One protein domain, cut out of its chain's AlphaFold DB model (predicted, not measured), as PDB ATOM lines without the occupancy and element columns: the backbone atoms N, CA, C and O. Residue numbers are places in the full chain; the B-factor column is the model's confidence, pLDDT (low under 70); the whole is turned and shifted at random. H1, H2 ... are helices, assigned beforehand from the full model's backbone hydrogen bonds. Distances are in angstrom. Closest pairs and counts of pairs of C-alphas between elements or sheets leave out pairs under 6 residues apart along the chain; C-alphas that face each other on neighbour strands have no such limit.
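This is residues 160 to 214 of the 358 residues of the protein "Hypothetical protein" of Cyclophora tenuis (UniProt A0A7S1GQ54). Two helices meet near their ends and make an L, H1 the short arm and H2 the long arm, with a tight link at the corner. H2 curves gently, with a kink of 31 degrees near residue 198, and makes most of the length. The printed part has 55 residues with two named helices, H1 then H2, and no named strand; the class is all helix. It is extended, with a radius of gyration of the C-alphas of 18.6 A, and flat, spanning 54 by 31 by 11 A.

H1 is residues 160 to 175, 22.6 A from first to last C-alpha, beginning at C-alpha 160 (-118.065, -179.129, -32.079). H2 is residues 178 to 212, 47.3 A long, ending at C-alpha 212 (-118.178, -136.698, -60.213).

H1 and H2 are close but not clearly touching; their closest C-alphas, those of Tyr 173 and Arg 181, are 7.3 A apart. They run opposite ways at a steep tilt of 63 degrees. In H1 every O i to N i+4 pair is within hydrogen-bond range; in H2, 30 of 31 are.

The C-alphas farthest apart, those of Ser 175 and Leu 214, are 54.6 A apart. Residues 160 to 172 and 185 to 214 stand free. The printed part has no cut, and no printed residue is under 70 in pLDDT.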
ATOM      1  N   ALA A 160    -118.911-178.674 -33.185       92.25
ATOM      2  CA  ALA A 160    -118.065-179.129 -32.079       92.25
ATOM      3  C   ALA A 160    -116.585-178.767 -32.303       92.25
ATOM      4  O   ALA A 160    -115.910-178.308 -31.376       92.25
ATOM      5  N   GLN A 161    -116.096-178.871 -33.542       93.69
ATOM      6  CA  GLN A 161    -114.738-178.444 -33.898       93.69
ATOM      7  C   GLN A 161    -114.563-176.922 -33.762       93.69
ATOM      8  O   GLN A 161    -113.566-176.450 -33.201       93.69
ATOM      9  N   LEU A 162    -115.541-176.131 -34.220       95.06
ATOM     10  CA  LEU A 162    -115.538-174.674 -34.057       95.06
ATOM     11  C   LEU A 162    -115.591-174.260 -32.584       95.06
ATOM     12  O   LEU A 162    -114.875-173.338 -32.183       95.06
ATOM     13  N   ALA A 163    -116.400-174.936 -31.768       96.00
ATOM     14  CA  ALA A 163    -116.490-174.695 -30.335       96.00
ATOM     15  C   ALA A 163    -115.152-174.981 -29.634       96.00
ATOM     16  O   ALA A 163    -114.651-174.121 -28.904       96.00
ATOM     17  N   ALA A 164    -114.520-176.123 -29.930       94.94
ATOM     18  CA  ALA A 164    -113.199-176.470 -29.406       94.94
ATOM     19  C   ALA A 164    -112.136-175.427 -29.799       94.94
ATOM     20  O   ALA A 164    -111.337-174.991 -28.964       94.94
ATOM     21  N   ARG A 165    -112.164-174.942 -31.048       97.12
ATOM     22  CA  ARG A 165    -111.267-173.873 -31.516       97.12
ATOM     23  C   ARG A 165    -111.502-172.550 -30.783       97.12
ATOM     24  O   ARG A 165    -110.539-171.928 -30.340       97.12
ATOM     25  N   ARG A 166    -112.763-172.124 -30.625       97.88
ATOM     26  CA  ARG A 166    -113.128-170.904 -29.879       97.88
ATOM     27  C   ARG A 166    -112.659-170.987 -28.424       97.88
ATOM     28  O   ARG A 166    -112.154-169.995 -27.904       97.88
ATOM     29  N   LEU A 167    -112.790-172.151 -27.781       97.38
ATOM     30  CA  LEU A 167    -112.316-172.386 -26.414       97.38
ATOM     31  C   LEU A 167    -110.790-172.247 -26.319       97.38
ATOM     32  O   LEU A 167    -110.295-171.501 -25.474       97.38
ATOM     33  N   LYS A 168    -110.050-172.896 -27.227       97.88
ATOM     34  CA  LYS A 168    -108.584-172.808 -27.291       97.88
ATOM     35  C   LYS A 168    -108.105-171.374 -27.513       97.88
ATOM     36  O   LYS A 168    -107.161-170.938 -26.862       97.88
ATOM     37  N   ASP A 169    -108.764-170.617 -28.391       97.56
ATOM     38  CA  ASP A 169    -108.431-169.208 -28.608       97.56
ATOM     39  C   ASP A 169    -108.684-168.370 -27.350       97.56
ATOM     40  O   ASP A 169    -107.807-167.603 -26.958       97.56
ATOM     41  N   ARG A 170    -109.821-168.551 -26.660       97.88
ATOM     42  CA  ARG A 170    -110.089-167.872 -25.377       97.88
ATOM     43  C   ARG A 170    -108.997-168.165 -24.346       97.88
ATOM     44  O   ARG A 170    -108.492-167.228 -23.734       97.88
ATOM     45  N   GLN A 171    -108.601-169.432 -24.199       97.81
ATOM     46  CA  GLN A 171    -107.511-169.835 -23.305       97.81
ATOM     47  C   GLN A 171    -106.177-169.195 -23.711       97.81
ATOM     48  O   GLN A 171    -105.479-168.658 -22.856       97.81
ATOM     49  N   ARG A 172    -105.861-169.159 -25.013       97.69
ATOM     50  CA  ARG A 172    -104.646-168.519 -25.538       97.69
ATOM     51  C   ARG A 172    -104.600-167.022 -25.228       97.69
ATOM     52  O   ARG A 172    -103.556-166.511 -24.844       97.69
ATOM     53  N   TYR A 173    -105.715-166.306 -25.395       97.19
ATOM     54  CA  TYR A 173    -105.783-164.887 -25.030       97.19
ATOM     55  C   TYR A 173    -105.693-164.686 -23.522       97.19
ATOM     56  O   TYR A 173    -105.037-163.744 -23.086       97.19
ATOM     57  N   ALA A 174    -106.312-165.564 -22.731       97.94
ATOM     58  CA  ALA A 174    -106.222-165.509 -21.279       97.94
ATOM     59  C   ALA A 174    -104.774-165.692 -20.794       97.94
ATOM     60  O   ALA A 174    -104.337-164.933 -19.933       97.94
ATOM     61  N   SER A 175    -104.010-166.609 -21.399       98.00
ATOM     62  CA  SER A 175    -102.609-166.867 -21.046       98.00
ATOM     63  C   SER A 175    -101.609-165.848 -21.609       98.00
ATOM     64  O   SER A 175    -100.456-165.847 -21.192       98.00
ATOM     65  N   MET A 176    -102.004-164.998 -22.565       98.19
ATOM     66  CA  MET A 176    -101.130-163.942 -23.092       98.19
ATOM     67  C   MET A 176    -100.932-162.823 -22.072       98.19
ATOM     68  O   MET A 176    -101.903-162.345 -21.474       98.19
ATOM     69  N   THR A 177     -99.695-162.336 -21.967       98.38
ATOM     70  CA  THR A 177     -99.371-161.144 -21.175       98.38
ATOM     71  C   THR A 177    -100.021-159.887 -21.778       98.38
ATOM     72  O   THR A 177    -100.334-159.865 -22.976       98.38
ATOM     73  N   PRO A 178    -100.236-158.811 -20.998       98.12
ATOM     74  CA  PRO A 178    -100.789-157.559 -21.518       98.12
ATOM     75  C   PRO A 178    -100.010-156.996 -22.718       98.12
ATOM     76  O   PRO A 178    -100.622-156.589 -23.703       98.12
ATOM     77  N   GLU A 179     -98.680-157.064 -22.694       97.56
ATOM     78  CA  GLU A 179     -97.804-156.615 -23.789       97.56
ATOM     79  C   GLU A 179     -97.970-157.465 -25.061       97.56
ATOM     80  O   GLU A 179     -98.064-156.949 -26.180       97.56
ATOM     81  N   GLN A 180     -98.102-158.787 -24.911       98.12
ATOM     82  CA  GLN A 180     -98.401-159.687 -26.029       98.12
ATOM     83  C   GLN A 180     -99.781-159.401 -26.630       98.12
ATOM     84  O   GLN A 180     -99.944-159.416 -27.850       98.12
ATOM     85  N   ARG A 181    -100.781-159.083 -25.798       97.81
ATOM     86  CA  ARG A 181    -102.113-158.682 -26.280       97.81
ATOM     87  C   ARG A 181    -102.064-157.349 -27.019       97.81
ATOM     88  O   ARG A 181    -102.724-157.213 -28.046       97.81
ATOM     89  N   GLN A 182    -101.295-156.377 -26.528       97.62
ATOM     90  CA  GLN A 182    -101.119-155.083 -27.189       97.62
ATOM     91  C   GLN A 182    -100.456-155.242 -28.558       97.62
ATOM     92  O   GLN A 182    -101.017-154.783 -29.550       97.62
ATOM     93  N   SER A 183     -99.329-155.953 -28.638       97.75
ATOM     94  CA  SER A 183     -98.630-156.200 -29.906       97.75
ATOM     95  C   SER A 183     -99.477-157.009 -30.894       97.75
ATOM     96  O   SER A 183     -99.539-156.672 -32.079       97.75
ATOM     97  N   TYR A 184    -100.208-158.023 -30.422       97.44
ATOM     98  CA  TYR A 184    -101.169-158.762 -31.242       97.44
ATOM     99  C   TYR A 184    -102.294-157.852 -31.763       97.44
ATOM    100  O   TYR A 184    -102.621-157.885 -32.950       97.44
ATOM    101  N   ASN A 185    -102.872-157.006 -30.904       96.69
ATOM    102  CA  ASN A 185    -103.928-156.071 -31.289       96.69
ATOM    103  C   ASN A 185    -103.425-154.994 -32.251       96.69
ATOM    104  O   ASN A 185    -104.150-154.647 -33.179       96.69
ATOM    105  N   ALA A 186    -102.203-154.495 -32.070       97.25
ATOM    106  CA  ALA A 186    -101.566-153.556 -32.982       97.25
ATOM    107  C   ALA A 186    -101.407-154.182 -34.374       97.25
ATOM    108  O   ALA A 186    -101.928-153.630 -35.340       97.25
ATOM    109  N   LYS A 187    -100.834-155.391 -34.466       96.94
ATOM    110  CA  LYS A 187    -100.703-156.133 -35.734       96.94
ATOM    111  C   LYS A 187    -102.053-156.423 -36.384       96.94
ATOM    112  O   LYS A 187    -102.212-156.268 -37.589       96.94
ATOM    113  N   ARG A 188    -103.059-156.813 -35.594       95.38
ATOM    114  CA  ARG A 188    -104.422-157.054 -36.090       95.38
ATOM    115  C   ARG A 188    -105.063-155.771 -36.626       95.38
ATOM    116  O   ARG A 188    -105.698-155.807 -37.677       95.38
ATOM    117  N   ARG A 189    -104.901-154.643 -35.925       94.62
ATOM    118  CA  ARG A 189    -105.365-153.324 -36.384       94.62
ATOM    119  C   ARG A 189    -104.647-152.926 -37.666       94.62
ATOM    120  O   ARG A 189    -105.325-152.586 -38.625       94.62
ATOM    121  N   GLU A 190    -103.324-153.036 -37.720       92.12
ATOM    122  CA  GLU A 190    -102.520-152.736 -38.909       92.12
ATOM    123  C   GLU A 190    -102.945-153.594 -40.104       92.12
ATOM    124  O   GLU A 190    -103.180-153.069 -41.187       92.12
ATOM    125  N   GLN A 191    -103.139-154.901 -39.909       91.31
ATOM    126  CA  GLN A 191    -103.606-155.797 -40.961       91.31
ATOM    127  C   GLN A 191    -104.992-155.393 -41.477       91.31
ATOM    128  O   GLN A 191    -105.205-155.352 -42.692       91.31
ATOM    129  N   TYR A 192    -105.927-155.061 -40.580       89.19
ATOM    130  CA  TYR A 192    -107.229-154.540 -40.991       89.19
ATOM    131  C   TYR A 192    -107.106-153.198 -41.690       89.19
ATOM    132  O   TYR A 192    -107.779-152.999 -42.695       89.19
ATOM    133  N   HIS A 193    -106.253-152.291 -41.222       90.31
ATOM    134  CA  HIS A 193    -106.003-151.026 -41.898       90.31
ATOM    135  C   HIS A 193    -105.426-151.269 -43.292       90.31
ATOM    136  O   HIS A 193    -105.981-150.760 -44.247       90.31
ATOM    137  N   ARG A 194    -104.442-152.150 -43.464       84.62
ATOM    138  CA  ARG A 194    -103.809-152.441 -44.758       84.62
ATOM    139  C   ARG A 194    -104.755-153.103 -45.765       84.62
ATOM    140  O   ARG A 194    -104.835-152.687 -46.919       84.62
ATOM    141  N   GLN A 195    -105.509-154.117 -45.336       79.56
ATOM    142  CA  GLN A 195    -106.485-154.794 -46.199       79.56
ATOM    143  C   GLN A 195    -107.705-153.914 -46.476       79.56
ATOM    144  O   GLN A 195    -108.216-153.888 -47.596       79.56
ATOM    145  N   SER A 196    -108.165-153.162 -45.474       82.94
ATOM    146  CA  SER A 196    -109.289-152.255 -45.665       82.94
ATOM    147  C   SER A 196    -108.898-151.012 -46.440       82.94
ATOM    148  O   SER A 196    -109.755-150.536 -47.156       82.94
ATOM    149  N   GLU A 197    -107.667-150.501 -46.384       84.19
ATOM    150  CA  GLU A 197    -107.315-149.260 -47.079       84.19
ATOM    151  C   GLU A 197    -107.342-149.458 -48.590       84.19
ATOM    152  O   GLU A 197    -107.962-148.667 -49.283       84.19
ATOM    153  N   SER A 198    -106.830-150.578 -49.107       80.62
ATOM    154  CA  SER A 198    -106.957-150.897 -50.539       80.62
ATOM    155  C   SER A 198    -108.419-151.079 -50.974       80.62
ATOM    156  O   SER A 198    -108.844-150.553 -52.004       80.62
ATOM    157  N   SER A 199    -109.233-151.766 -50.165       85.94
ATOM    158  CA  SER A 199    -110.674-151.904 -50.409       85.94
ATOM    159  C   SER A 199    -111.413-150.559 -50.307       85.94
ATOM    160  O   SER A 199    -112.293-150.258 -51.116       85.94
ATOM    161  N   ARG A 200    -111.030-149.719 -49.343       83.62
ATOM    162  CA  ARG A 200    -111.574-148.382 -49.089       83.62
ATOM    163  C   ARG A 200    -111.188-147.429 -50.199       83.62
ATOM    164  O   ARG A 200    -112.065-146.697 -50.620       83.62
ATOM    165  N   ILE A 201    -109.959-147.457 -50.710       87.69
ATOM    166  CA  ILE A 201    -109.519-146.663 -51.862       87.69
ATOM    167  C   ILE A 201    -110.351-147.047 -53.084       87.69
ATOM    168  O   ILE A 201    -111.057-146.194 -53.607       87.69
ATOM    169  N   LYS A 202    -110.417-148.338 -53.446       90.06
ATOM    170  CA  LYS A 202    -111.246-148.805 -54.578       90.06
ATOM    171  C   LYS A 202    -112.728-148.465 -54.412       90.06
ATOM    172  O   LYS A 202    -113.452-148.228 -55.379       90.06
ATOM    173  N   ARG A 203    -113.236-148.471 -53.178       87.75
ATOM    174  CA  ARG A 203    -114.598-148.016 -52.876       87.75
ATOM    175  C   ARG A 203    -114.732-146.497 -53.025       87.75
ATOM    176  O   ARG A 203    -115.665-146.063 -53.688       87.75
ATOM    177  N   ARG A 204    -113.814-145.710 -52.455       91.50
ATOM    178  CA  ARG A 204    -113.773-144.241 -52.544       91.50
ATOM    179  C   ARG A 204    -113.635-143.783 -53.991       91.50
ATOM    180  O   ARG A 204    -114.278-142.814 -54.350       91.50
ATOM    181  N   GLU A 205    -112.866-144.474 -54.824       89.06
ATOM    182  CA  GLU A 205    -112.734-144.188 -56.257       89.06
ATOM    183  C   GLU A 205    -114.028-144.466 -57.014       89.06
ATOM    184  O   GLU A 205    -114.488-143.602 -57.754       89.06
ATOM    185  N   ARG A 206    -114.687-145.608 -56.769       91.62
ATOM    186  CA  ARG A 206    -116.019-145.884 -57.339       91.62
ATOM    187  C   ARG A 206    -117.063-144.865 -56.885       91.62
ATOM    188  O   ARG A 206    -117.924-144.473 -57.668       91.62
ATOM    189  N   GLU A 207    -117.001-144.433 -55.630       86.75
ATOM    190  CA  GLU A 207    -117.876-143.383 -55.107       86.75
ATOM    191  C   GLU A 207    -117.534-142.015 -55.711       86.75
ATOM    192  O   GLU A 207    -118.441-141.304 -56.135       86.75
ATOM    193  N   ARG A 208    -116.250-141.660 -55.834       91.00
ATOM    194  CA  ARG A 208    -115.793-140.430 -56.495       91.00
ATOM    195  C   ARG A 208    -116.259-140.408 -57.943       91.00
ATOM    196  O   ARG A 208    -116.824-139.406 -58.349       91.00
ATOM    197  N   ALA A 209    -116.128-141.515 -58.671       84.06
ATOM    198  CA  ALA A 209    -116.645-141.656 -60.026       84.06
ATOM    199  C   ALA A 209    -118.166-141.443 -60.074       84.06
ATOM    200  O   ALA A 209    -118.626-140.635 -60.869       84.06
ATOM    201  N   ARG A 210    -118.945-142.061 -59.170       84.62
ATOM    202  CA  ARG A 210    -120.405-141.836 -59.094       84.62
ATOM    203  C   ARG A 210    -120.789-140.395 -58.785       84.62
ATOM    204  O   ARG A 210    -121.810-139.927 -59.271       84.62
ATOM    205  N   TYR A 211    -120.043-139.716 -57.918       76.62
ATOM    206  CA  TYR A 211    -120.373-138.352 -57.509       76.62
ATOM    207  C   TYR A 211    -119.829-137.295 -58.472       76.62
ATOM    208  O   TYR A 211    -120.450-136.248 -58.603       76.62
ATOM    209  N   HIS A 212    -118.707-137.550 -59.144       76.81
ATOM    210  CA  HIS A 212    -118.178-136.698 -60.213       76.81
ATOM    211  C   HIS A 212    -118.853-136.952 -61.563       76.81
ATOM    212  O   HIS A 212    -118.776-136.093 -62.430       76.81
ATOM    213  N   SER A 213    -119.571-138.067 -61.727       75.06
ATOM    214  CA  SER A 213    -120.477-138.273 -62.861       75.06
ATOM    215  C   SER A 213    -121.858-137.649 -62.651       75.06
ATOM    216  O   SER A 213    -122.695-137.721 -63.548       75.06
ATOM    217  N   LEU A 214    -122.148-137.071 -61.475       78.38
ATOM    218  CA  LEU A 214    -123.392-136.326 -61.292       78.38
ATOM    219  C   LEU A 214    -123.326-135.051 -62.128       78.38
ATOM    220  O   LEU A 214    -122.479-134.190 -61.894       78.38
TER     221      LEU A 214